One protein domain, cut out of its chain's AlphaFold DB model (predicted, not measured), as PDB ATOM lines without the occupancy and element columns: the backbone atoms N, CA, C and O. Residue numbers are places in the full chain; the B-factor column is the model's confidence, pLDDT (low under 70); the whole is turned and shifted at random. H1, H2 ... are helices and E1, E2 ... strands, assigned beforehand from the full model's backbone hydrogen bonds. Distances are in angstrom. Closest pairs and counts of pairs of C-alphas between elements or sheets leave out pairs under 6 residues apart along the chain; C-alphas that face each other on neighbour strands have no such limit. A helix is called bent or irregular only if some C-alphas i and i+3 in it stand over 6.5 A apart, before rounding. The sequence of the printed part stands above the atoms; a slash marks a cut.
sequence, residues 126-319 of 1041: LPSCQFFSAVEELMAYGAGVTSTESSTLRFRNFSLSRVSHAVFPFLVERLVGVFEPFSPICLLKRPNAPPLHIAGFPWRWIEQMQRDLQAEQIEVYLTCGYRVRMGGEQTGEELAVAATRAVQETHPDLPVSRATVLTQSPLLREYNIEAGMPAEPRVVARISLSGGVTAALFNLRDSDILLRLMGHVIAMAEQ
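What this domain is: This is residues 126 to 319 of the 1041 residues of an uncharacterized protein of Trypanosoma cruzi (UniProt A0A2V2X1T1). A five-stranded antiparallel sheet in the order E1, E6, E5, E3, E2 is the middle layer of three, with H1 crossing one face and H2 and H6 side by side over the other. H3 packs on the first residues of H2, and residues 265 to 273, with H5, stick out from this body. The printed part has 194 residues, with six named helices and six named strands in the order H1 E1 H2 E2 H3 E3 E4 H4 H5 E5 E6 H6, a mixed class. It is compact, with a radius of gyration of the C-alphas of 17.2 A, and spans 56 by 47 by 30 A.

How they stand to each other: H1, residues 128 to 143, is on the sheet of E1, residues 153 to 158, E6, 292 to 298, E5, 282 to 288, E3, 219 to 224, and E2, 185 to 189. Its height over the sheet is 8.9 A, and on the local plane it runs across the strands, at 83 degrees to E3. E1 and E6 are antiparallel, with N 154 and O 297 2.9 A apart, within hydrogen-bond range. In the hairpin of E5 and E6, N 286 and O 294 are 2.8 A apart; between E5 and E3, N 285 and O 222 are 2.8 A apart; between E3 and E2, N 187 and O 221 are 2.9 A apart. H2, residues 168 to 182, and H6, residues 303 to 319, are on the opposite face from H1, at heights of 9.2 A and 9.9 A. They touch at a shallow tilt of 19 degrees, opposite ways, the closest C-alphas being those of Leu 171 and Ala 317, 6.3 A apart. H3, residues 203 to 210, touches residues 168 to 170 of H2, with the C-alphas of Pro 169 and Ile 206 closest at 5.5 A. Every O i to N i+4 pair is within hydrogen-bond range in H3, H6 and H5, residues 266 to 270, against 10 of 12 in H1 and 8 of 11 in H2; H4, residues 261 to 264, is too short for such a pair.

Where its parts are: H1 begins at C-alpha 128 (17.443, 44.923, -15.817) and is 23.2 A long; H2 is 22.2 A. H1 and H2 are irregular: C-alphas 129 and 132 are 7.5 A apart, and C-alphas 178 and 181 are 7.7 A apart. E4, residues 227 to 230, pairs with no named strand. E5 is 20.4 A long and E6 19.7 A. H6, 24.2 A long, ends at C-alpha 319 (15.965, 10.651, -7.767).

The domain as a whole: The C-alphas of Arg 211 and Tyr 271 are the two farthest apart, at 57.0 A. The printed part has no cut. The long links are E2 to H3, E4 to H4 and H5 to E5. The mean pLDDT of the printed part is 81.4, and residues 146 to 151, 231 to 239 and 263 to 279 are under 70.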
ATOM      1  N   LEU A 126      10.375  46.077 -17.581       74.94
ATOM      2  CA  LEU A 126      11.387  46.237 -16.530       74.94
ATOM      3  C   LEU A 126      12.781  46.501 -17.123       74.94
ATOM      4  O   LEU A 126      13.239  45.702 -17.948       74.94
ATOM      5  N   PRO A 127      13.505  47.549 -16.682       76.81
ATOM      6  CA  PRO A 127      14.942  47.640 -16.900       76.81
ATOM      7  C   PRO A 127      15.666  46.633 -15.993       76.81
ATOM      8  O   PRO A 127      15.280  46.413 -14.842       76.81
ATOM      9  N   SER A 128      16.740  46.022 -16.494       72.00
ATOM     10  CA  SER A 128      17.443  44.923 -15.817       72.00
ATOM     11  C   SER A 128      17.962  45.250 -14.411       72.00
ATOM     12  O   SER A 128      18.004  44.368 -13.555       72.00
ATOM     13  N   CYS A 129      18.284  46.516 -14.136       72.62
ATOM     14  CA  CYS A 129      18.712  46.991 -12.818       72.62
ATOM     15  C   CYS A 129      17.609  46.949 -11.741       72.62
ATOM     16  O   CYS A 129      17.929  46.881 -10.558       72.62
ATOM     17  N   GLN A 130      16.329  46.961 -12.132       80.56
ATOM     18  CA  GLN A 130      15.172  46.886 -11.223       80.56
ATOM     19  C   GLN A 130      14.490  45.510 -11.246       80.56
ATOM     20  O   GLN A 130      13.555  45.269 -10.487       80.56
ATOM     21  N   PHE A 131      14.942  44.597 -12.111       84.00
ATOM     22  CA  PHE A 131      14.287  43.309 -12.324       84.00
ATOM     23  C   PHE A 131      14.229  42.461 -11.045       84.00
ATOM     24  O   PHE A 131      13.150  42.026 -10.648       84.00
ATOM     25  N   PHE A 132      15.364  42.255 -10.366       85.44
ATOM     26  CA  PHE A 132      15.406  41.390  -9.182       85.44
ATOM     27  C   PHE A 132      14.597  41.952  -8.004       85.44
ATOM     28  O   PHE A 132      13.926  41.185  -7.321       85.44
ATOM     29  N   SER A 133      14.607  43.271  -7.779       84.06
ATOM     30  CA  SER A 133      13.814  43.889  -6.707       84.06
ATOM     31  C   SER A 133      12.312  43.813  -6.985       84.06
ATOM     32  O   SER A 133      11.557  43.442  -6.091       84.06
ATOM     33  N   ALA A 134      11.881  44.082  -8.222       84.06
ATOM     34  CA  ALA A 134      10.479  43.951  -8.627       84.06
ATOM     35  C   ALA A 134       9.974  42.500  -8.526       84.06
ATOM     36  O   ALA A 134       8.837  42.256  -8.118       84.06
ATOM     37  N   VAL A 135      10.823  41.526  -8.871       87.00
ATOM     38  CA  VAL A 135      10.504  40.100  -8.754       87.00
ATOM     39  C   VAL A 135      10.396  39.661  -7.291       87.00
ATOM     40  O   VAL A 135       9.402  39.030  -6.944       87.00
ATOM     41  N   GLU A 136      11.342  40.016  -6.419       87.19
ATOM     42  CA  GLU A 136      11.240  39.699  -4.983       87.19
ATOM     43  C   GLU A 136      10.002  40.347  -4.331       87.19
ATOM     44  O   GLU A 136       9.325  39.700  -3.532       87.19
ATOM     45  N   GLU A 137       9.631  41.574  -4.719       85.75
ATOM     46  CA  GLU A 137       8.412  42.241  -4.229       85.75
ATOM     47  C   GLU A 137       7.127  41.510  -4.677       85.75
ATOM     48  O   GLU A 137       6.245  41.241  -3.858       85.75
ATOM     49  N   LEU A 138       7.037  41.099  -5.949       85.94
ATOM     50  CA  LEU A 138       5.929  40.268  -6.448       85.94
ATOM     51  C   LEU A 138       5.848  38.917  -5.719       85.94
ATOM     52  O   LEU A 138       4.757  38.469  -5.354       85.94
ATOM     53  N   MET A 139       6.993  38.277  -5.471       87.19
ATOM     54  CA  MET A 139       7.061  37.005  -4.749       87.19
ATOM     55  C   MET A 139       6.631  37.149  -3.283       87.19
ATOM     56  O   MET A 139       5.946  36.264  -2.773       87.19
ATOM     57  N   ALA A 140       6.943  38.273  -2.628       85.62
ATOM     58  CA  ALA A 140       6.496  38.564  -1.266       85.62
ATOM     59  C   ALA A 140       4.964  38.703  -1.159       85.62
ATOM     60  O   ALA A 140       4.371  38.177  -0.216       85.62
ATOM     61  N   TYR A 141       4.300  39.339  -2.136       82.19
ATOM     62  CA  TYR A 141       2.830  39.383  -2.167       82.19
ATOM     63  C   TYR A 141       2.207  38.005  -2.409       82.19
ATOM     64  O   TYR A 141       1.209  37.676  -1.770       82.19
ATOM     65  N   GLY A 142       2.802  37.188  -3.285       79.81
ATOM     66  CA  GLY A 142       2.362  35.809  -3.506       79.81
ATOM     67  C   GLY A 142       2.498  34.934  -2.255       79.81
ATOM     68  O   GLY A 142       1.585  34.175  -1.943       79.81
ATOM     69  N   ALA A 143       3.593  35.086  -1.505       81.69
ATOM     70  CA  ALA A 143       3.882  34.299  -0.305       81.69
ATOM     71  C   ALA A 143       2.894  34.517   0.852       81.69
ATOM     72  O   ALA A 143       2.756  33.641   1.702       81.69
ATOM     73  N   GLY A 144       2.216  35.668   0.898       74.62
ATOM     74  CA  GLY A 144       1.208  35.954   1.918       74.62
ATOM     75  C   GLY A 144      -0.174  35.346   1.643       74.62
ATOM     76  O   GLY A 144      -1.030  35.417   2.525       74.62
ATOM     77  N   VAL A 145      -0.412  34.796   0.443       75.06
ATOM     78  CA  VAL A 145      -1.707  34.210   0.066       75.06
ATOM     79  C   VAL A 145      -1.841  32.820   0.680       75.06
ATOM     80  O   VAL A 145      -1.097  31.904   0.332       75.06
ATOM     81  N   THR A 146      -2.806  32.655   1.579       64.56
ATOM     82  CA  THR A 146      -3.041  31.399   2.311       64.56
ATOM     83  C   THR A 146      -3.924  30.398   1.572       64.56
ATOM     84  O   THR A 146      -3.771  29.191   1.761       64.56
ATOM     85  N   SER A 147      -4.833  30.869   0.718       62.25
ATOM     86  CA  SER A 147      -5.749  30.032  -0.050       62.25
ATOM     87  C   SER A 147      -5.000  29.226  -1.106       62.25
ATOM     88  O   SER A 147      -4.531  29.746  -2.122       62.25
ATOM     89  N   THR A 148      -4.957  27.914  -0.896       58.50
ATOM     90  CA  THR A 148      -4.409  26.946  -1.849       58.50
ATOM     91  C   THR A 148      -5.326  26.686  -3.044       58.50
ATOM     92  O   THR A 148      -4.875  26.053  -3.996       58.50
ATOM     93  N   GLU A 149      -6.574  27.169  -3.031       54.88
ATOM     94  CA  GLU A 149      -7.595  26.889  -4.057       54.88
ATOM     95  C   GLU A 149      -7.767  28.013  -5.094       54.88
ATOM     96  O   GLU A 149      -8.220  27.748  -6.209       54.88
ATOM     97  N   SER A 150      -7.335  29.240  -4.772       61.09
ATOM     98  CA  SER A 150      -7.380  30.443  -5.625       61.09
ATOM     99  C   SER A 150      -7.055  30.158  -7.103       61.09
ATOM    100  O   SER A 150      -5.916  29.868  -7.462       61.09
ATOM    101  N   SER A 151      -8.046  30.244  -7.995       62.53
ATOM    102  CA  SER A 151      -7.838  30.018  -9.436       62.53
ATOM    103  C   SER A 151      -7.070  31.162 -10.114       62.53
ATOM    104  O   SER A 151      -6.491  30.985 -11.182       62.53
ATOM    105  N   THR A 152      -7.037  32.342  -9.495       74.12
ATOM    106  CA  THR A 152      -6.443  33.572 -10.035       74.12
ATOM    107  C   THR A 152      -4.954  33.718  -9.752       74.12
ATOM    108  O   THR A 152      -4.228  34.155 -10.644       74.12
ATOM    109  N   LEU A 153      -4.486  33.344  -8.558       81.50
ATOM    110  CA  LEU A 153      -3.071  33.352  -8.165       81.50
ATOM    111  C   LEU A 153      -2.753  32.092  -7.359       81.50
ATOM    112  O   LEU A 153      -3.338  31.887  -6.295       81.50
ATOM    113  N   ARG A 154      -1.793  31.288  -7.817       83.75
ATOM    114  CA  ARG A 154      -1.233  30.176  -7.044       83.75
ATOM    115  C   ARG A 154       0.218  30.456  -6.704       83.75
ATOM    116  O   ARG A 154       1.022  30.723  -7.593       83.75
ATOM    117  N   PHE A 155       0.544  30.351  -5.423       86.56
ATOM    118  CA  PHE A 155       1.906  30.418  -4.915       86.56
ATOM    119  C   PHE A 155       2.321  29.044  -4.388       86.56
ATOM    120  O   PHE A 155       1.537  28.368  -3.720       86.56
ATOM    121  N   ARG A 156       3.544  28.605  -4.692       88.38
ATOM    122  CA  ARG A 156       4.086  27.344  -4.173       88.38
ATOM    123  C   ARG A 156       5.596  27.417  -4.023       88.38
ATOM    124  O   ARG A 156       6.281  27.944  -4.895       88.38
ATOM    125  N   ASN A 157       6.105  26.835  -2.940       91.19
ATOM    126  CA  ASN A 157       7.528  26.592  -2.752       91.19
ATOM    127  C   ASN A 157       7.807  25.082  -2.764       91.19
ATOM    128  O   ASN A 157       7.066  24.311  -2.152       91.19
ATOM    129  N   PHE A 158       8.870  24.672  -3.446       92.88
ATOM    130  CA  PHE A 158       9.388  23.306  -3.461       92.88
ATOM    131  C   PHE A 158      10.802  23.318  -2.881       92.88
ATOM    132  O   PHE A 158      11.625  24.137  -3.285       92.88
ATOM    133  N   SER A 159      11.107  22.415  -1.948       92.31
ATOM    134  CA  SER A 159      12.482  22.268  -1.456       92.31
ATOM    135  C   SER A 159      13.370  21.673  -2.550       92.31
ATOM    136  O   SER A 159      12.918  20.819  -3.303       92.31
ATOM    137  N   LEU A 160      14.634  22.102  -2.607       92.88
ATOM    138  CA  LEU A 160      15.689  21.458  -3.398       92.88
ATOM    139  C   LEU A 160      16.785  20.854  -2.503       92.88
ATOM    140  O   LEU A 160      17.864  20.531  -2.986       92.88
ATOM    141  N   SER A 161      16.510  20.656  -1.207       89.19
ATOM    142  CA  SER A 161      17.483  20.164  -0.212       89.19
ATOM    143  C   SER A 161      18.073  18.782  -0.521       89.19
ATOM    144  O   SER A 161      19.134  18.440  -0.002       89.19
ATOM    145  N   ARG A 162      17.401  17.995  -1.369       88.69
ATOM    146  CA  ARG A 162      17.843  16.676  -1.845       88.69
ATOM    147  C   ARG A 162      18.483  16.709  -3.237       88.69
ATOM    148  O   ARG A 162      18.965  15.682  -3.702       88.69
ATOM    149  N   VAL A 163      18.483  17.857  -3.920       90.50
ATOM    150  CA  VAL A 163      19.018  17.985  -5.282       90.50
ATOM    151  C   VAL A 163      20.503  18.329  -5.238       90.50
ATOM    152  O   VAL A 163      20.927  19.310  -4.637       90.50
ATOM    153  N   SER A 164      21.307  17.517  -5.918       89.56
ATOM    154  CA  SER A 164      22.743  17.712  -6.043       89.56
ATOM    155  C   SER A 164      23.062  18.854  -7.005       89.56
ATOM    156  O   SER A 164      22.453  18.990  -8.072       89.56
ATOM    157  N   HIS A 165      24.112  19.608  -6.684       89.19
ATOM    158  CA  HIS A 165      24.702  20.613  -7.566       89.19
ATOM    159  C   HIS A 165      24.974  20.089  -8.989       89.19
ATOM    160  O   HIS A 165      24.699  20.793  -9.959       89.19
ATOM    161  N   ALA A 166      25.397  18.829  -9.143       88.12
ATOM    162  CA  ALA A 166      25.658  18.240 -10.458       88.12
ATOM    163  C   ALA A 166      24.397  18.100 -11.344       88.12
ATOM    164  O   ALA A 166      24.512  18.060 -12.570       88.12
ATOM    165  N   VAL A 167      23.202  18.038 -10.746       90.56
ATOM    166  CA  VAL A 167      21.907  17.896 -11.443       90.56
ATOM    167  C   VAL A 167      21.233  19.261 -11.668       90.56
ATOM    168  O   VAL A 167      20.465  19.428 -12.617       90.56
ATOM    169  N   PHE A 168      21.567  20.268 -10.852       92.12
ATOM    170  CA  PHE A 168      20.956  21.605 -10.862       92.12
ATOM    171  C   PHE A 168      20.808  22.265 -12.253       92.12
ATOM    172  O   PHE A 168      19.722  22.773 -12.534       92.12
ATOM    173  N   PRO A 169      21.800  22.244 -13.168       91.75
ATOM    174  CA  PRO A 169      21.660  22.926 -14.459       91.75
ATOM    175  C   PRO A 169      20.609  22.274 -15.371       91.75
ATOM    176  O   PRO A 169      19.909  22.978 -16.097       91.75
ATOM    177  N   PHE A 170      20.453  20.946 -15.293       90.06
ATOM    178  CA  PHE A 170      19.406  20.214 -16.012       90.06
ATOM    179  C   PHE A 170      18.027  20.469 -15.405       90.06
ATOM    180  O   PHE A 170      17.055  20.626 -16.139       90.06
ATOM    181  N   LEU A 171      17.935  20.561 -14.072       93.69
ATOM    182  CA  LEU A 171      16.697  20.959 -13.401       93.69
ATOM    183  C   LEU A 171      16.234  22.342 -13.887       93.69
ATOM    184  O   LEU A 171      15.063  22.501 -14.226       93.69
ATOM    185  N   VAL A 172      17.146  23.316 -13.986       94.19
ATOM    186  CA  VAL A 172      16.833  24.640 -14.546       94.19
ATOM    187  C   VAL A 172      16.355  24.517 -15.997       94.19
ATOM    188  O   VAL A 172      15.255  24.982 -16.284       94.19
ATOM    189  N   GLU A 173      17.106  23.848 -16.886       93.69
ATOM    190  CA  GLU A 173      16.723  23.642 -18.300       93.69
ATOM    191  C   GLU A 173      15.289  23.094 -18.437       93.69
ATOM    192  O   GLU A 173      14.475  23.644 -19.184       93.69
ATOM    193  N   ARG A 174      14.949  22.049 -17.670       93.25
ATOM    194  CA  ARG A 174      13.626  21.406 -17.732       93.25
ATOM    195  C   ARG A 174      12.524  22.259 -17.101       93.25
ATOM    196  O   ARG A 174      11.423  22.302 -17.643       93.25
ATOM    197  N   LEU A 175      12.802  22.999 -16.024       94.50
ATOM    198  CA  LEU A 175      11.847  23.967 -15.467       94.50
ATOM    199  C   LEU A 175      11.554  25.114 -16.447       94.50
ATOM    200  O   LEU A 175      10.402  25.532 -16.537       94.50
ATOM    201  N   VAL A 176      12.531  25.581 -17.233       94.12
ATOM    202  CA  VAL A 176      12.249  26.522 -18.336       94.12
ATOM    203  C   VAL A 176      11.393  25.854 -19.414       94.12
ATOM    204  O   VAL A 176      10.436  26.460 -19.893       94.12
ATOM    205  N   GLY A 177      11.675  24.591 -19.744       92.00
ATOM    206  CA  GLY A 177      10.882  23.790 -20.682       92.00
ATOM    207  C   GLY A 177       9.407  23.622 -20.291       92.00
ATOM    208  O   GLY A 177       8.549  23.611 -21.171       92.00
ATOM    209  N   VAL A 178       9.078  23.572 -18.994       92.75
ATOM    210  CA  VAL A 178       7.680  23.589 -18.502       92.75
ATOM    211  C   VAL A 178       6.953  24.884 -18.888       92.75
ATOM    212  O   VAL A 178       5.754  24.869 -19.165       92.75
ATOM    213  N   PHE A 179       7.676  26.006 -18.940       92.00
ATOM    214  CA  PHE A 179       7.124  27.327 -19.238       92.00
ATOM    215  C   PHE A 179       7.346  27.803 -20.682       92.00
ATOM    216  O   PHE A 179       6.870  28.889 -21.016       92.00
ATOM    217  N   GLU A 180       7.977  27.004 -21.555       90.62
ATOM    218  CA  GLU A 180       8.165  27.297 -22.994       90.62
ATOM    219  C   GLU A 180       6.897  27.853 -23.675       90.62
ATOM    220  O   GLU A 180       7.011  28.883 -24.350       90.62
ATOM    221  N   PRO A 181       5.676  27.320 -23.425       88.44
ATOM    222  CA  PRO A 181       4.462  27.825 -24.064       88.44
ATOM    223  C   PRO A 181       4.107  29.278 -23.718       88.44
ATOM    224  O   PRO A 181       3.207  29.843 -24.340       88.44
ATOM    225  N   PHE A 182       4.777  29.881 -22.736       88.44
ATOM    226  CA  PHE A 182       4.529  31.232 -22.234       88.44
ATOM    227  C   PHE A 182       5.707  32.192 -22.477       88.44
ATOM    228  O   PHE A 182       5.733  33.275 -21.889       88.44
ATOM    229  N   SER A 183       6.657  31.818 -23.347       89.50
ATOM    230  CA  SER A 183       7.837  32.619 -23.712       89.50
ATOM    231  C   SER A 183       8.658  33.055 -22.484       89.50
ATOM    232  O   SER A 183       8.688  34.244 -22.152       89.50
ATOM    233  N   PRO A 184       9.295  32.110 -21.767       92.75
ATOM    234  CA  PRO A 184       9.976  32.391 -20.510       92.75
ATOM    235  C   PRO A 184      11.247  33.216 -20.738       92.75
ATOM    236  O   PRO A 184      11.987  32.969 -21.682       92.75
ATOM    237  N   ILE A 185      11.536  34.166 -19.852       91.75
ATOM    238  CA  ILE A 185      12.800  34.913 -19.796       91.75
ATOM    239  C   ILE A 185      13.500  34.552 -18.488       91.75
ATOM    240  O   ILE A 185      12.915  34.714 -17.413       91.75
ATOM    241  N   CYS A 186      14.742  34.073 -18.587       92.50
ATOM    242  CA  CYS A 186      15.537  33.609 -17.454       92.50
ATOM    243  C   CYS A 186      16.785  34.470 -17.232       92.50
ATOM    244  O   CYS A 186      17.621  34.638 -18.123       92.50
ATOM    245  N   LEU A 187      16.931  34.982 -16.010       91.12
ATOM    246  CA  LEU A 187      18.064  35.795 -15.579       91.12
ATOM    247  C   LEU A 187      18.813  35.110 -14.437       91.12
ATOM    248  O   LEU A 187      18.230  34.733 -13.421       91.12
ATOM    249  N   LEU A 188      20.122  34.975 -14.622       90.62
ATOM    250  CA  LEU A 188      21.069  34.473 -13.639       90.62
ATOM    251  C   LEU A 188      21.554  35.636 -12.765       90.62
ATOM    252  O   LEU A 188      22.073  36.633 -13.279       90.62
ATOM    253  N   LYS A 189      21.435  35.480 -11.449       89.00
ATOM    254  CA  LYS A 189      22.020  36.357 -10.435       89.00
ATOM    255  C   LYS A 189      23.168  35.608  -9.764       89.00
ATOM    256  O   LYS A 189      22.988  34.500  -9.261       89.00
ATOM    257  N   ARG A 190      24.351  36.219  -9.765       86.62
ATOM    258  CA  ARG A 190      25.524  35.763  -9.008       86.62
ATOM    259  C   ARG A 190      25.903  36.829  -7.973       86.62
ATOM    260  O   ARG A 190      25.673  38.012  -8.235       86.62
ATOM    261  N   PRO A 191      26.526  36.455  -6.842       78.00
ATOM    262  CA  PRO A 191      27.114  37.420  -5.920       78.00
ATOM    263  C   PRO A 191      28.092  38.351  -6.652       78.00
ATOM    264  O   PRO A 191      28.957  37.885  -7.392       78.00
ATOM    265  N   ASN A 192      27.962  39.663  -6.440       74.31
ATOM    266  CA  ASN A 192      28.870  40.701  -6.955       74.31
ATOM    267  C   ASN A 192      29.053  40.756  -8.491       74.31
ATOM    268  O   ASN A 192      30.057  41.285  -8.965       74.31
ATOM    269  N   ALA A 193      28.095  40.252  -9.277       79.75
ATOM    270  CA  ALA A 193      28.137  40.288 -10.743       79.75
ATOM    271  C   ALA A 193      26.828  40.844 -11.344       79.75
ATOM    272  O   ALA A 193      25.772  40.733 -10.717       79.75
ATOM    273  N   PRO A 194      26.868  41.437 -12.555       77.94
ATOM    274  CA  PRO A 194      25.670  41.946 -13.220       77.94
ATOM    275  C   PRO A 194      24.686  40.817 -13.589       77.94
ATOM    276  O   PRO A 194      25.108  39.668 -13.760       77.94
ATOM    277  N   PRO A 195      23.382  41.128 -13.763       82.00
ATOM    278  CA  PRO A 195      22.395  40.171 -14.261       82.00
ATOM    279  C   PRO A 195      22.835  39.585 -15.609       82.00
ATOM    280  O   PRO A 195      23.115  40.337 -16.542       82.00
ATOM    281  N   LEU A 196      22.850  38.257 -15.741       87.38
ATOM    282  CA  LEU A 196      23.186  37.586 -17.001       87.38
ATOM    283  C   LEU A 196      21.948  36.902 -17.586       87.38
ATOM    284  O   LEU A 196      21.359  36.025 -16.956       87.38
ATOM    285  N   HIS A 197      21.564  37.275 -18.808       88.94
ATOM    286  CA  HIS A 197      20.480  36.604 -19.526       88.94
ATOM    287  C   HIS A 197      20.911  35.208 -19.991       88.94
ATOM    288  O   HIS A 197      21.919  35.055 -20.683       88.94
ATOM    289  N   ILE A 198      20.116  34.194 -19.649       90.12
ATOM    290  CA  ILE A 198      20.286  32.832 -20.151       90.12
ATOM    291  C   ILE A 198      19.537  32.744 -21.483       90.12
ATOM    292  O   ILE A 198      18.317  32.620 -21.508       90.12
ATOM    293  N   ALA A 199      20.257  32.809 -22.603       87.62
ATOM    294  CA  ALA A 199      19.644  32.680 -23.929       87.62
ATOM    295  C   ALA A 199      19.216  31.236 -24.260       87.62
ATOM    296  O   ALA A 199      18.314  31.038 -25.069       87.62
ATOM    297  N   GLY A 200      19.841  30.235 -23.634       90.25
ATOM    298  CA  GLY A 200      19.561  28.808 -23.800       90.25
ATOM    299  C   GLY A 200      20.570  27.949 -23.032       90.25
ATOM    300  O   GLY A 200      21.392  28.487 -22.287       90.25
ATOM    301  N   PHE A 201      20.528  26.629 -23.231       91.75
ATOM    302  CA  PHE A 201      21.214  25.647 -22.376       91.75
ATOM    303  C   PHE A 201      22.262  24.787 -23.114       91.75
ATOM    304  O   PHE A 201      22.104  23.567 -23.165       91.75
ATOM    305  N   PRO A 202      23.328  25.357 -23.715       88.81
ATOM    306  CA  PRO A 202      24.379  24.574 -24.373       88.81
ATOM    307  C   PRO A 202      25.199  23.754 -23.361       88.81
ATOM    308  O   PRO A 202      25.313  24.125 -22.188       88.81
ATOM    309  N   TRP A 203      25.840  22.668 -23.806       85.75
ATOM    310  CA  TRP A 203      26.582  21.754 -22.920       85.75
ATOM    311  C   TRP A 203      27.699  22.458 -22.135       85.75
ATOM    312  O   TRP A 203      27.969  22.106 -20.989       85.75
ATOM    313  N   ARG A 204      28.300  23.506 -22.717       85.56
ATOM    314  CA  ARG A 204      29.333  24.338 -22.074       85.56
ATOM    315  C   ARG A 204      28.789  25.148 -20.894       85.56
ATOM    316  O   ARG A 204      29.503  25.334 -19.916       85.56
ATOM    317  N   TRP A 205      27.534  25.604 -20.963       88.19
ATOM    318  CA  TRP A 205      26.878  26.298 -19.848       88.19
ATOM    319  C   TRP A 205      26.594  25.326 -18.700       88.19
ATOM    320  O   TRP A 205      26.891  25.632 -17.549       88.19
ATOM    321  N   ILE A 206      26.105  24.123 -19.024       87.75
ATOM    322  CA  ILE A 206      25.877  23.043 -18.051       87.75
ATOM    323  C   ILE A 206      27.186  22.689 -17.331       87.75
ATOM    324  O   ILE A 206      27.227  22.694 -16.103       87.75
ATOM    325  N   GLU A 207      28.267  22.453 -18.079       84.38
ATOM    326  CA  GLU A 207      29.586  22.128 -17.521       84.38
ATOM    327  C   GLU A 207      30.164  23.278 -16.673       84.38
ATOM    328  O   GLU A 207      30.706  23.037 -15.595       84.38
ATOM    329  N   GLN A 208      30.030  24.532 -17.127       86.88
ATOM    330  CA  GLN A 208      30.455  25.702 -16.354       86.88
ATOM    331  C   GLN A 208      29.714  25.775 -15.016       86.88
ATOM    332  O   GLN A 208      30.342  25.997 -13.983       86.88
ATOM    333  N   MET A 209      28.396  25.566 -15.027       87.38
ATOM    334  CA  MET A 209      27.574  25.580 -13.821       87.38
ATOM    335  C   MET A 209      27.928  24.427 -12.873       87.38
ATOM    336  O   MET A 209      28.075  24.672 -11.681       87.38
ATOM    337  N   GLN A 210      28.137  23.203 -13.380       86.62
ATOM    338  CA  GLN A 210      28.565  22.033 -12.588       86.62
ATOM    339  C   GLN A 210      29.938  22.205 -11.912       86.62
ATOM    340  O   GLN A 210      30.238  21.489 -10.962       86.62
ATOM    341  N   ARG A 211      30.770  23.146 -12.377       82.56
ATOM    342  CA  ARG A 211      32.089  23.451 -11.789       82.56
ATOM    343  C   ARG A 211      32.147  24.757 -11.010       82.56
ATOM    344  O   ARG A 211      33.209  25.098 -10.491       82.56
ATOM    345  N   ASP A 212      31.044  25.495 -10.931       83.62
ATOM    346  CA  ASP A 212      30.996  26.753 -10.194       83.62
ATOM    347  C   ASP A 212      31.001  26.466  -8.681       83.62
ATOM    348  O   ASP A 212      30.036  25.944  -8.125       83.62
ATOM    349  N   LEU A 213      32.106  26.808  -8.012       76.88
ATOM    350  CA  LEU A 213      32.286  26.617  -6.566       76.88
ATOM    351  C   LEU A 213      31.320  27.466  -5.720       76.88
ATOM    352  O   LEU A 213      31.250  27.270  -4.511       76.88
ATOM    353  N   GLN A 214      30.609  28.424  -6.325       81.38
ATOM    354  CA  GLN A 214      29.622  29.280  -5.659       81.38
ATOM    355  C   GLN A 214      28.178  28.948  -6.065       81.38
ATOM    356  O   GLN A 214      27.274  29.741  -5.813       81.38
ATOM    357  N   ALA A 215      27.924  27.784  -6.676       78.88
ATOM    358  CA  ALA A 215      26.609  27.431  -7.213       78.88
ATOM    359  C   ALA A 215      25.453  27.434  -6.194       78.88
ATOM    360  O   ALA A 215      24.322  27.736  -6.566       78.88
ATOM    361  N   GLU A 216      25.716  27.169  -4.911       80.62
ATOM    362  CA  GLU A 216      24.708  27.265  -3.838       80.62
ATOM    363  C   GLU A 216      24.210  28.703  -3.590       80.62
ATOM    364  O   GLU A 216      23.115  28.900  -3.053       80.62
ATOM    365  N   GLN A 217      25.002  29.701  -4.002       85.00
ATOM    366  CA  GLN A 217      24.702  31.136  -3.928       85.00
ATOM    367  C   GLN A 217      24.142  31.698  -5.247       85.00
ATOM    368  O   GLN A 217      23.937  32.908  -5.366       85.00
ATOM    369  N   ILE A 218      23.927  30.849  -6.257       88.81
ATOM    370  CA  ILE A 218      23.346  31.261  -7.535       88.81
ATOM    371  C   ILE A 218      21.822  31.211  -7.451       88.81
ATOM    372  O   ILE A 218      21.231  30.208  -7.049       88.81
ATOM    373  N   GLU A 219      21.188  32.283  -7.920       91.88
ATOM    374  CA  GLU A 219      19.738  32.373  -8.054       91.88
ATOM    375  C   GLU A 219      19.378  32.541  -9.536       91.88
ATOM    376  O   GLU A 219      19.880  33.438 -10.220       91.88
ATOM    377  N   VAL A 220      18.506  31.672 -10.045       93.44
ATOM    378  CA  VAL A 220      17.913  31.796 -11.381       93.44
ATOM    379  C   VAL A 220      16.483  32.287 -11.224       93.44
ATOM    380  O   VAL A 220      15.682  31.681 -10.513       93.44
ATOM    381  N   TYR A 221      16.151  33.370 -11.913       92.94
ATOM    382  CA  TYR A 221      14.809  33.936 -11.933       92.94
ATOM    383  C   TYR A 221      14.173  33.716 -13.300       92.94
ATOM    384  O   TYR A 221      14.761  34.091 -14.314       92.94
ATOM    385  N   LEU A 222      12.973  33.138 -13.322       93.25
ATOM    386  CA  LEU A 222      12.170  32.885 -14.517       93.25
ATOM    387  C   LEU A 222      10.928  33.777 -14.498       93.25
ATOM    388  O   LEU A 222      10.252  33.892 -13.477       93.25
ATOM    389  N   THR A 223      10.608  34.388 -15.639       91.38
ATOM    390  CA  THR A 223       9.416  35.233 -15.800       91.38
ATOM    391  C   THR A 223       8.709  34.977 -17.129       91.38
ATOM    392  O   THR A 223       9.371  34.756 -18.139       91.38
ATOM    393  N   CYS A 224       7.372  35.028 -17.153       90.12
ATOM    394  CA  CYS A 224       6.564  34.898 -18.379       90.12
ATOM    395  C   CYS A 224       5.554  36.045 -18.512       90.12
ATOM    396  O   CYS A 224       4.966  36.484 -17.522       90.12
ATOM    397  N   GLY A 225       5.351  36.525 -19.744       84.81
ATOM    398  CA  GLY A 225       4.478  37.660 -20.080       84.81
ATOM    399  C   GLY A 225       5.079  39.053 -19.814       84.81
ATOM    400  O   GLY A 225       4.551  40.059 -20.295       84.81
ATOM    401  N   TYR A 226       6.170  39.151 -19.051       85.31
ATOM    402  CA  TYR A 226       6.884  40.403 -18.765       85.31
ATOM    403  C   TYR A 226       7.926  40.710 -19.850       85.31
ATOM    404  O   TYR A 226       8.516  39.795 -20.419       85.31
ATOM    405  N   ARG A 227       8.180  41.994 -20.134       84.00
ATOM    406  CA  ARG A 227       9.246  42.425 -21.053       84.00
ATOM    407  C   ARG A 227      10.432  42.958 -20.258       84.00
ATOM    408  O   ARG A 227      10.295  43.950 -19.549       84.00
ATOM    409  N   VAL A 228      11.603  42.351 -20.419       83.50
ATOM    410  CA  VAL A 228      12.846  42.855 -19.818       83.50
ATOM    411  C   VAL A 228      13.656  43.621 -20.862       83.50
ATOM    412  O   VAL A 228      13.727  43.210 -22.022       83.50
ATOM    413  N   ARG A 229      14.276  44.730 -20.456       82.94
ATOM    414  CA  ARG A 229      15.256  45.488 -21.244       82.94
ATOM    415  C   ARG A 229      16.629  45.417 -20.583       82.94
ATOM    416  O   ARG A 229      16.736  45.587 -19.368       82.94
ATOM    417  N   MET A 230      17.668  45.188 -21.380       73.62
ATOM    418  CA  MET A 230      19.066  45.224 -20.934       73.62
ATOM    419  C   MET A 230      19.746  46.460 -21.530       73.62
ATOM    420  O   MET A 230      19.634  46.703 -22.730       73.62
ATOM    421  N   GLY A 231      20.458  47.228 -20.705       60.91
ATOM    422  CA  GLY A 231      21.277  48.341 -21.187       60.91
ATOM    423  C   GLY A 231      22.540  47.833 -21.887       60.91
ATOM    424  O   GLY A 231      23.274  47.031 -21.315       60.91
ATOM    425  N   GLY A 232      22.790  48.295 -23.115       51.56
ATOM    426  CA  GLY A 232      24.045  48.058 -23.831       51.56
ATOM    427  C   GLY A 232      25.032  49.207 -23.614       51.56
ATOM    428  O   GLY A 232      24.682  50.364 -23.835       51.56
ATOM    429  N   GLU A 233      26.273  48.902 -23.229       43.91
ATOM    430  CA  GLU A 233      27.280  49.902 -22.822       43.91
ATOM    431  C   GLU A 233      27.793  50.835 -23.944       43.91
ATOM    432  O   GLU A 233      28.639  51.683 -23.669       43.91
ATOM    433  N   GLN A 234      27.338  50.704 -25.201       43.31
ATOM    434  CA  GLN A 234      27.947  51.425 -26.338       43.31
ATOM    435  C   GLN A 234      26.995  52.121 -27.330       43.31
ATOM    436  O   GLN A 234      27.489  52.875 -28.165       43.31
ATOM    437  N   THR A 235      25.667  51.932 -27.275       40.31
ATOM    438  CA  THR A 235      24.759  52.487 -28.314       40.31
ATOM    439  C   THR A 235      23.455  53.124 -27.825       40.31
ATOM    440  O   THR A 235      22.699  53.620 -28.651       40.31
ATOM    441  N   GLY A 236      23.161  53.158 -26.520       46.56
ATOM    442  CA  GLY A 236      21.992  53.877 -25.971       46.56
ATOM    443  C   GLY A 236      20.604  53.313 -26.329       46.56
ATOM    444  O   GLY A 236      19.611  53.737 -25.743       46.56
ATOM    445  N   GLU A 237      20.517  52.340 -27.234       45.12
ATOM    446  CA  GLU A 237      19.284  51.629 -27.572       45.12
ATOM    447  C   GLU A 237      19.043  50.469 -26.594       45.12
ATOM    448  O   GLU A 237      19.764  49.469 -26.581       45.12
ATOM    449  N   GLU A 238      18.005  50.588 -25.761       55.97
ATOM    450  CA  GLU A 238      17.558  49.502 -24.886       55.97
ATOM    451  C   GLU A 238      16.894  48.377 -25.698       55.97
ATOM    452  O   GLU A 238      15.697  48.421 -26.006       55.97
ATOM    453  N   LEU A 239      17.656  47.332 -26.015       66.81
ATOM    454  CA  LEU A 239      17.127  46.151 -26.692       66.81
ATOM    455  C   LEU A 239      16.286  45.290 -25.734       66.81
ATOM    456  O   LEU A 239      16.654  45.027 -24.583       66.81
ATOM    457  N   ALA A 240      15.134  44.831 -26.230       76.81
ATOM    458  CA  ALA A 240      14.277  43.896 -25.514       76.81
ATOM    459  C   ALA A 240      14.917  42.500 -25.479       76.81
ATOM    460  O   ALA A 240      15.396  41.993 -26.495       76.81
ATOM    461  N   VAL A 241      14.900  41.869 -24.308       83.69
ATOM    462  CA  VAL A 241      15.441  40.523 -24.103       83.69
ATOM    463  C   VAL A 241      14.542  39.494 -24.797       83.69
ATOM    464  O   VAL A 241      13.331  39.469 -24.577       83.69
ATOM    465  N   ALA A 242      15.135  38.650 -25.642       86.19
ATOM    466  CA  ALA A 242      14.444  37.525 -26.270       86.19
ATOM    467  C   ALA A 242      14.124  36.427 -25.240       86.19
ATOM    468  O   ALA A 242      14.836  36.284 -24.251       86.19
ATOM    469  N   ALA A 243      13.088  35.622 -25.488       88.88
ATOM    470  CA  ALA A 243      12.765  34.486 -24.626       88.88
ATOM    471  C   ALA A 243      13.931  33.478 -24.549       88.88
ATOM    472  O   ALA A 243      14.581  33.178 -25.555       88.88
ATOM    473  N   THR A 244      14.162  32.935 -23.356       92.19
ATOM    474  CA  THR A 244      15.107  31.849 -23.100       92.19
ATOM    475  C   THR A 244      14.671  30.596 -23.843       92.19
ATOM    476  O   THR A 244      13.543  30.117 -23.711       92.19
ATOM    477  N   ARG A 245      15.602  30.033 -24.606       90.56
ATOM    478  CA  ARG A 245      15.391  28.852 -25.432       90.56
ATOM    479  C   ARG A 245      15.496  27.566 -24.606       90.56
ATOM    480  O   ARG A 245      16.572  27.244 -24.109       90.56
ATOM    481  N   ALA A 246      14.406  26.808 -24.527       91.06
ATOM    482  CA  ALA A 246      14.349  25.459 -23.959       91.06
ATOM    483  C   ALA A 246      13.405  24.575 -24.791       91.06
ATOM    484  O   ALA A 246      12.527  25.088 -25.483       91.06
ATOM    485  N   VAL A 247      13.578  23.251 -24.745       89.75
ATOM    486  CA  VAL A 247      12.603  22.320 -25.342       89.75
ATOM    487  C   VAL A 247      11.410  22.184 -24.400       89.75
ATOM    488  O   VAL A 247      11.602  22.029 -23.197       89.75
ATOM    489  N   GLN A 248      10.191  22.226 -24.943       89.44
ATOM    490  CA  GLN A 248       8.966  22.059 -24.163       89.44
ATOM    491  C   GLN A 248       8.967  20.715 -23.414       89.44
ATOM    492  O   GLN A 248       9.046  19.653 -24.033       89.44
ATOM    493  N   GLU A 249       8.825  20.760 -22.091       89.31
ATOM    494  CA  GLU A 249       8.631  19.565 -21.270       89.31
ATOM    495  C   GLU A 249       7.143  19.212 -21.216       89.31
ATOM    496  O   GLU A 249       6.285  20.073 -21.013       89.31
ATOM    497  N   THR A 250       6.826  17.934 -21.417       84.00
ATOM    498  CA  THR A 250       5.448  17.434 -21.453       84.00
ATOM    499  C   THR A 250       5.346  16.110 -20.705       84.00
ATOM    500  O   THR A 250       6.300  15.336 -20.660       84.00
ATOM    501  N   HIS A 251       4.181  15.847 -20.120       83.56
ATOM    502  CA  HIS A 251       3.857  14.577 -19.477       83.56
ATOM    503  C   HIS A 251       2.444  14.172 -19.928       83.56
ATOM    504  O   HIS A 251       1.563  15.035 -19.889       83.56
ATOM    505  N   PRO A 252       2.193  12.917 -20.357       82.25
ATOM    506  CA  PRO A 252       0.911  12.519 -20.954       82.25
ATOM    507  C   PRO A 252      -0.308  12.865 -20.088       82.25
ATOM    508  O   PRO A 252      -1.296  13.392 -20.589       82.25
ATOM    509  N   ASP A 253      -0.189  12.651 -18.776       84.44
ATOM    510  CA  ASP A 253      -1.268  12.887 -17.805       84.44
ATOM    511  C   ASP A 253      -1.396  14.352 -17.332       84.44
ATOM    512  O   ASP A 253      -2.265  14.663 -16.518       84.44
ATOM    513  N   LEU A 254      -0.523  15.259 -17.795       85.12
ATOM    514  CA  LEU A 254      -0.471  16.667 -17.368       85.12
ATOM    515  C   LEU A 254      -0.431  17.626 -18.582       85.12
ATOM    516  O   LEU A 254       0.572  18.313 -18.797       85.12
ATOM    517  N   PRO A 255      -1.505  17.693 -19.395       82.31
ATOM    518  CA  PRO A 255      -1.574  18.590 -20.545       82.31
ATOM    519  C   PRO A 255      -1.671  20.060 -20.111       82.31
ATOM    520  O   PRO A 255      -2.540  20.433 -19.326       82.31
ATOM    521  N   VAL A 256      -0.807  20.912 -20.668       81.56
ATOM    522  CA  VAL A 256      -0.778  22.358 -20.397       81.56
ATOM    523  C   VAL A 256      -1.450  23.117 -21.542       81.56
ATOM    524  O   VAL A 256      -0.977  23.063 -22.679       81.56
ATOM    525  N   SER A 257      -2.518  23.866 -21.259       79.38
ATOM    526  CA  SER A 257      -3.110  24.819 -22.202       79.38
ATOM    527  C   SER A 257      -2.666  26.260 -21.917       79.38
ATOM    528  O   SER A 257      -2.134  26.589 -20.857       79.38
ATOM    529  N   ARG A 258      -2.919  27.158 -22.877       77.12
ATOM    530  CA  ARG A 258      -2.725  28.610 -22.716       77.12
ATOM    531  C   ARG A 258      -3.992  29.334 -22.229       77.12
ATOM    532  O   ARG A 258      -4.097  30.547 -22.383       77.12
ATOM    533  N   ALA A 259      -4.977  28.607 -21.693       77.31
ATOM    534  CA  ALA A 259      -6.236  29.192 -21.241       77.31
ATOM    535  C   ALA A 259      -6.053  30.021 -19.960       77.31
ATOM    536  O   ALA A 259      -5.440  29.578 -18.984       77.31
ATOM    537  N   THR A 260      -6.634  31.219 -19.951       76.75
ATOM    538  CA  THR A 260      -6.595  32.127 -18.804       76.75
ATOM    539  C   THR A 260      -7.912  32.130 -18.039       76.75
ATOM    540  O   THR A 260      -8.987  31.959 -18.615       76.75
ATOM    541  N   VAL A 261      -7.837  32.310 -16.721       75.44
ATOM    542  CA  VAL A 261      -9.013  32.224 -15.836       75.44
ATOM    543  C   VAL A 261      -9.967  33.390 -16.073       75.44
ATOM    544  O   VAL A 261     -11.179  33.193 -16.147       75.44
ATOM    545  N   LEU A 262      -9.431  34.595 -16.284       70.38
ATOM    546  CA  LEU A 262     -10.244  35.796 -16.490       70.38
ATOM    547  C   LEU A 262     -11.068  35.749 -17.793       70.38
ATOM    548  O   LEU A 262     -12.200  36.219 -17.804       70.38
ATOM    549  N   THR A 263     -10.573  35.127 -18.871       67.06
ATOM    550  CA  THR A 263     -11.306  35.042 -20.160       67.06
ATOM    551  C   THR A 263     -12.410  33.975 -20.185       67.06
ATOM    552  O   THR A 263     -13.244  33.939 -21.102       67.06
ATOM    553  N   GLN A 264     -12.428  33.089 -19.186       66.44
ATOM    554  CA  GLN A 264     -13.381  31.982 -19.059       66.44
ATOM    555  C   GLN A 264     -14.254  32.076 -17.800       66.44
ATOM    556  O   GLN A 264     -15.111  31.219 -17.604       66.44
ATOM    557  N   SER A 265     -14.080  33.117 -16.979       63.69
ATOM    558  CA  SER A 265     -14.934  33.381 -15.819       63.69
ATOM    559  C   SER A 265     -16.390  33.585 -16.265       63.69
ATOM    560  O   SER A 265     -16.649  34.504 -17.050       63.69
ATOM    561  N   PRO A 266     -17.352  32.768 -15.785       55.09
ATOM    562  CA  PRO A 266     -18.755  32.926 -16.150       55.09
ATOM    563  C   PRO A 266     -19.297  34.277 -15.673       55.09
ATOM    564  O   PRO A 266     -19.958  34.952 -16.449       55.09
ATOM    565  N   LEU A 267     -18.899  34.731 -14.478       54.62
ATOM    566  CA  LEU A 267     -19.303  36.021 -13.908       54.62
ATOM    567  C   LEU A 267     -18.888  37.212 -14.790       54.62
ATOM    568  O   LEU A 267     -19.687  38.107 -15.038       54.62
ATOM    569  N   LEU A 268     -17.655  37.229 -15.312       60.25
ATOM    570  CA  LEU A 268     -17.202  38.340 -16.166       60.25
ATOM    571  C   LEU A 268     -17.943  38.380 -17.512       60.25
ATOM    572  O   LEU A 268     -18.161  39.463 -18.053       60.25
ATOM    573  N   ARG A 269     -18.371  37.218 -18.025       57.25
ATOM    574  CA  ARG A 269     -19.221  37.121 -19.224       57.25
ATOM    575  C   ARG A 269     -20.670  37.512 -18.944       57.25
ATOM    576  O   ARG A 269     -21.268  38.203 -19.755       57.25
ATOM    577  N   GLU A 270     -21.216  37.085 -17.811       48.75
ATOM    578  CA  GLU A 270     -22.596  37.350 -17.390       48.75
ATOM    579  C   GLU A 270     -22.860  38.849 -17.189       48.75
ATOM    580  O   GLU A 270     -23.907  39.350 -17.590       48.75
ATOM    581  N   TYR A 271     -21.872  39.588 -16.673       51.31
ATOM    582  CA  TYR A 271     -21.952  41.041 -16.488       51.31
ATOM    583  C   TYR A 271     -21.378  41.877 -17.649       51.31
ATOM    584  O   TYR A 271     -21.271  43.094 -17.508       51.31
ATOM    585  N   ASN A 272     -21.006  41.270 -18.789       45.09
ATOM    586  CA  ASN A 272     -20.403  41.957 -19.950       45.09
ATOM    587  C   ASN A 272     -19.213  42.883 -19.592       45.09
ATOM    588  O   ASN A 272     -18.984  43.911 -20.231       45.09
ATOM    589  N   ILE A 273     -18.434  42.525 -18.567       52.53
ATOM    590  CA  ILE A 273     -17.293  43.335 -18.136       52.53
ATOM    591  C   ILE A 273     -16.129  43.046 -19.084       52.53
ATOM    592  O   ILE A 273     -15.420  42.048 -18.927       52.53
ATOM    593  N   GLU A 274     -15.911  43.931 -20.059       48.03
ATOM    594  CA  GLU A 274     -14.694  43.915 -20.868       48.03
ATOM    595  C   GLU A 274     -13.475  44.079 -19.953       48.03
ATOM    596  O   GLU A 274     -13.163  45.160 -19.446       48.03
ATOM    597  N   ALA A 275     -12.760  42.978 -19.730       51.06
ATOM    598  CA  ALA A 275     -11.495  43.009 -19.026       51.06
ATOM    599  C   ALA A 275     -10.469  43.752 -19.896       51.06
ATOM    600  O   ALA A 275      -9.821  43.142 -20.745       51.06
ATOM    601  N   GLY A 276     -10.297  45.058 -19.657       48.69
ATOM    602  CA  GLY A 276      -9.283  45.934 -20.273       48.69
ATOM    603  C   GLY A 276      -7.842  45.596 -19.862       48.69
ATOM    604  O   GLY A 276      -7.054  46.468 -19.493       48.69
ATOM    605  N   MET A 277      -7.514  44.305 -19.855       53.38
ATOM    606  CA  MET A 277      -6.295  43.703 -19.343       53.38
ATOM    607  C   MET A 277      -5.627  42.861 -20.434       53.38
ATOM    608  O   MET A 277      -6.322  42.199 -21.205       53.38
ATOM    609  N   PRO A 278      -4.283  42.800 -20.480       53.28
ATOM    610  CA  PRO A 278      -3.596  41.824 -21.312       53.28
ATOM    611  C   PRO A 278      -4.009  40.415 -20.870       53.28
ATOM    612  O   PRO A 278      -3.705  39.993 -19.754       53.28
ATOM    613  N   ALA A 279      -4.681  39.680 -21.756       61.41
ATOM    614  CA  ALA A 279      -5.204  38.333 -21.515       61.41
ATOM    615  C   ALA A 279      -4.112  37.242 -21.425       61.41
ATOM    616  O   ALA A 279      -4.401  36.058 -21.591       61.41
ATOM    617  N   GLU A 280      -2.863  37.638 -21.181       72.44
ATOM    618  CA  GLU A 280      -1.692  36.774 -21.101       72.44
ATOM    619  C   GLU A 280      -1.480  36.270 -19.663       72.44
ATOM    620  O   GLU A 280      -1.618  37.047 -18.708       72.44
ATOM    621  N   PRO A 281      -1.106  34.994 -19.485       80.50
ATOM    622  CA  PRO A 281      -0.721  34.462 -18.186       80.50
ATOM    623  C   PRO A 281       0.575  35.103 -17.680       80.50
ATOM    624  O   PRO A 281       1.438  35.512 -18.462       80.50
ATOM    625  N   ARG A 282       0.721  35.175 -16.356       86.19
ATOM    626  CA  ARG A 282       1.882  35.771 -15.687       86.19
ATOM    627  C   ARG A 282       2.536  34.731 -14.796       86.19
ATOM    628  O   ARG A 282       1.868  34.108 -13.975       86.19
ATOM    629  N   VAL A 283       3.840  34.554 -14.959       89.38
ATOM    630  CA  VAL A 283       4.644  33.639 -14.139       89.38
ATOM    631  C   VAL A 283       5.835  34.403 -13.604       89.38
ATOM    632  O   VAL A 283       6.487  35.127 -14.357       89.38
ATOM    633  N   VAL A 284       6.121  34.209 -12.324       91.44
ATOM    634  CA  VAL A 284       7.356  34.635 -11.672       91.44
ATOM    635  C   VAL A 284       7.854  33.458 -10.843       91.44
ATOM    636  O   VAL A 284       7.089  32.893 -10.064       91.44
ATOM    637  N   ALA A 285       9.109  33.059 -11.012       93.25
ATOM    638  CA  ALA A 285       9.717  32.005 -10.211       93.25
ATOM    639  C   ALA A 285      11.177  32.318  -9.871       93.25
ATOM    640  O   ALA A 285      11.903  32.902 -10.677       93.25
ATOM    641  N   ARG A 286      11.604  31.888  -8.683       93.94
ATOM    642  CA  ARG A 286      12.989  31.909  -8.204       93.94
ATOM    643  C   ARG A 286      13.437  30.477  -7.941       93.94
ATOM    644  O   ARG A 286      12.718  29.717  -7.299       93.94
ATOM    645  N   ILE A 287      14.619  30.129  -8.433       94.75
ATOM    646  CA  ILE A 287      15.225  28.801  -8.348       94.75
ATOM    647  C   ILE A 287      16.626  28.956  -7.743       94.75
ATOM    648  O   ILE A 287      17.492  29.590  -8.349       94.75
ATOM    649  N   SER A 288      16.869  28.359  -6.579       92.50
ATOM    650  CA  SER A 288      18.210  28.214  -5.994       92.50
ATOM    651  C   SER A 288      18.304  26.940  -5.154       92.50
ATOM    652  O   SER A 288      17.306  26.472  -4.610       92.50
ATOM    653  N   LEU A 289      19.500  26.358  -5.037       89.81
ATOM    654  CA  LEU A 289      19.704  25.136  -4.239       89.81
ATOM    655  C   LEU A 289      19.380  25.360  -2.753       89.81
ATOM    656  O   LEU A 289      18.758  24.515  -2.114       89.81
ATOM    657  N   SER A 290      19.750  26.528  -2.229       88.56
ATOM    658  CA  SER A 290      19.537  26.939  -0.839       88.56
ATOM    659  C   SER A 290      18.098  27.390  -0.543       88.56
ATOM    660  O   SER A 290      17.572  27.093   0.529       88.56
ATOM    661  N   GLY A 291      17.444  28.093  -1.477       86.31
ATOM    662  CA  GLY A 291      16.100  28.664  -1.302       86.31
ATOM    663  C   GLY A 291      14.943  27.824  -1.861       86.31
ATOM    664  O   GLY A 291      13.786  28.104  -1.540       86.31
ATOM    665  N   GLY A 292      15.238  26.805  -2.671       92.62
ATOM    666  CA  GLY A 292      14.249  25.972  -3.354       92.62
ATOM    667  C   GLY A 292      13.757  26.548  -4.688       92.62
ATOM    668  O   GLY A 292      14.354  27.463  -5.261       92.62
ATOM    669  N   VAL A 293      12.643  26.004  -5.188       93.69
ATOM    670  CA  VAL A 293      11.878  26.569  -6.311       93.69
ATOM    671  C   VAL A 293      10.622  27.224  -5.764       93.69
ATOM    672  O   VAL A 293       9.655  26.544  -5.425       93.69
ATOM    673  N   THR A 294      10.613  28.548  -5.714       92.56
ATOM    674  CA  THR A 294       9.434  29.329  -5.343       92.56
ATOM    675  C   THR A 294       8.790  29.875  -6.614       92.56
ATOM    676  O   THR A 294       9.479  30.515  -7.404       92.56
ATOM    677  N   ALA A 295       7.492  29.652  -6.830       91.88
ATOM    678  CA  ALA A 295       6.780  30.100  -8.028       91.88
ATOM    679  C   ALA A 295       5.409  30.718  -7.716       91.88
ATOM    680  O   ALA A 295       4.645  30.192  -6.906       91.88
ATOM    681  N   ALA A 296       5.102  31.810  -8.416       90.25
ATOM    682  CA  ALA A 296       3.821  32.500  -8.443       90.25
ATOM    683  C   ALA A 296       3.230  32.431  -9.864       90.25
ATOM    684  O   ALA A 296       3.816  32.940 -10.824       90.25
ATOM    685  N   LEU A 297       2.068  31.786  -9.994       89.31
ATOM    686  CA  LEU A 297       1.328  31.601 -11.244       89.31
ATOM    687  C   LEU A 297       0.040  32.424 -11.193       89.31
ATOM    688  O   LEU A 297      -0.836  32.134 -10.380       89.31
ATOM    689  N   PHE A 298      -0.098  33.421 -12.063       86.62
ATOM    690  CA  PHE A 298      -1.256  34.310 -12.104       86.62
ATOM    691  C   PHE A 298      -2.002  34.232 -13.443       86.62
ATOM    692  O   PHE A 298      -1.397  34.190 -14.519       86.62
ATOM    693  N   ASN A 299      -3.335  34.247 -13.364       81.88
ATOM    694  CA  ASN A 299      -4.266  34.157 -14.494       81.88
ATOM    695  C   ASN A 299      -4.097  32.878 -15.353       81.88
ATOM    696  O   ASN A 299      -4.348  32.896 -16.556       81.88
ATOM    697  N   LEU A 300      -3.693  31.757 -14.744       82.00
ATOM    698  CA  LEU A 300      -3.449  30.465 -15.405       82.00
ATOM    699  C   LEU A 300      -4.487  29.419 -14.989       82.00
ATOM    700  O   LEU A 300      -4.504  29.001 -13.830       82.00
ATOM    701  N   ARG A 301      -5.310  28.950 -15.941       80.56
ATOM    702  CA  ARG A 301      -6.323  27.910 -15.678       80.56
ATOM    703  C   ARG A 301      -5.682  26.599 -15.225       80.56
ATOM    704  O   ARG A 301      -6.114  26.014 -14.240       80.56
ATOM    705  N   ASP A 302      -4.614  26.193 -15.900       83.38
ATOM    706  CA  ASP A 302      -3.931  24.920 -15.649       83.38
ATOM    707  C   ASP A 302      -2.783  25.069 -14.633       83.38
ATOM    708  O   ASP A 302      -1.808  24.319 -14.658       83.38
ATOM    709  N   SER A 303      -2.881  26.047 -13.724       85.38
ATOM    710  CA  SER A 303      -1.870  26.317 -12.690       85.38
ATOM    711  C   SER A 303      -1.610  25.102 -11.788       85.38
ATOM    712  O   SER A 303      -0.454  24.798 -11.502       85.38
ATOM    713  N   ASP A 304      -2.643  24.337 -11.423       84.75
ATOM    714  CA  ASP A 304      -2.490  23.061 -10.707       84.75
ATOM    715  C   ASP A 304      -1.718  22.004 -11.513       84.75
ATOM    716  O   ASP A 304      -0.912  21.261 -10.949       84.75
ATOM    717  N   ILE A 305      -1.934  21.936 -12.830       87.56
ATOM    718  CA  ILE A 305      -1.253  20.986 -13.721       87.56
ATOM    719  C   ILE A 305       0.220  21.383 -13.869       87.56
ATOM    720  O   ILE A 305       1.098  20.535 -13.715       87.56
ATOM    721  N   LEU A 306       0.500  22.675 -14.069       88.75
ATOM    722  CA  LEU A 306       1.857  23.227 -14.115       88.75
ATOM    723  C   LEU A 306       2.627  22.969 -12.813       88.75
ATOM    724  O   LEU A 306       3.754  22.484 -12.862       88.75
ATOM    725  N   LEU A 307       2.020  23.210 -11.646       89.94
ATOM    726  CA  LEU A 307       2.662  22.933 -10.355       89.94
ATOM    727  C   LEU A 307       2.898  21.430 -10.125       89.94
ATOM    728  O   LEU A 307       3.904  21.059  -9.519       89.94
ATOM    729  N   ARG A 308       2.017  20.549 -10.617       90.94
ATOM    730  CA  ARG A 308       2.257  19.092 -10.606       90.94
ATOM    731  C   ARG A 308       3.400  18.700 -11.542       90.94
ATOM    732  O   ARG A 308       4.229  17.886 -11.150       90.94
ATOM    733  N   LEU A 309       3.485  19.305 -12.727       91.44
ATOM    734  CA  LEU A 309       4.549  19.051 -13.700       91.44
ATOM    735  C   LEU A 309       5.915  19.533 -13.181       91.44
ATOM    736  O   LEU A 309       6.890  18.790 -13.257       91.44
ATOM    737  N   MET A 310       5.975  20.710 -12.547       93.19
ATOM    738  CA  MET A 310       7.163  21.168 -11.810       93.19
ATOM    739  C   MET A 310       7.556  20.184 -10.702       93.19
ATOM    740  O   MET A 310       8.721  19.812 -10.603       93.19
ATOM    741  N   GLY A 311       6.590  19.725  -9.898       93.06
ATOM    742  CA  GLY A 311       6.830  18.731  -8.849       93.06
ATOM    743  C   GLY A 311       7.372  17.404  -9.391       93.06
ATOM    744  O   GLY A 311       8.271  16.827  -8.788       93.06
ATOM    745  N   HIS A 312       6.887  16.950 -10.551       93.12
ATOM    746  CA  HIS A 312       7.402  15.766 -11.242       93.12
ATOM    747  C   HIS A 312       8.854  15.963 -11.712       93.12
ATOM    748  O   HIS A 312       9.703  15.118 -11.439       93.12
ATOM    749  N   VAL A 313       9.167  17.098 -12.350       93.19
ATOM    750  CA  VAL A 313      10.537  17.431 -12.787       93.19
ATOM    751  C   VAL A 313      11.504  17.515 -11.596       93.19
ATOM    752  O   VAL A 313      12.623  17.011 -11.682       93.19
ATOM    753  N   ILE A 314      11.072  18.087 -10.467       94.50
ATOM    754  CA  ILE A 314      11.869  18.139  -9.232       94.50
ATOM    755  C   ILE A 314      12.068  16.733  -8.650       94.50
ATOM    756  O   ILE A 314      13.198  16.377  -8.333       94.50
ATOM    757  N   ALA A 315      11.027  15.897  -8.588       91.25
ATOM    758  CA  ALA A 315      11.143  14.518  -8.105       91.25
ATOM    759  C   ALA A 315      12.109  13.668  -8.955       91.25
ATOM    760  O   ALA A 315      12.878  12.881  -8.404       91.25
ATOM    761  N   MET A 316      12.138  13.864 -10.282       89.62
ATOM    762  CA  MET A 316      13.155  13.247 -11.147       89.62
ATOM    763  C   MET A 316      14.575  13.720 -10.796       89.62
ATOM    764  O   MET A 316      15.500  12.907 -10.759       89.62
ATOM    765  N   ALA A 317      14.759  15.017 -10.527       91.31
ATOM    766  CA  ALA A 317      16.056  15.577 -10.149       91.31
ATOM    767  C   ALA A 317      16.518  15.103  -8.757       91.31
ATOM    768  O   ALA A 317      17.706  14.834  -8.575       91.31
ATOM    769  N   GLU A 318      15.602  14.939  -7.797       91.31
ATOM    770  CA  GLU A 318      15.889  14.298  -6.506       91.31
ATOM    771  C   GLU A 318      16.335  12.846  -6.707       91.31
ATOM    772  O   GLU A 318      17.404  12.480  -6.232       91.31
ATOM    773  N   GLN A 319      15.605  12.049  -7.496       87.56
ATOM    774  CA  GLN A 319      15.965  10.651  -7.767       87.56
ATOM    775  C   GLN A 319      17.349  10.514  -8.431       87.56
ATOM    776  O   GLN A 319      18.125   9.624  -8.080       87.56
TER     777      GLN A 319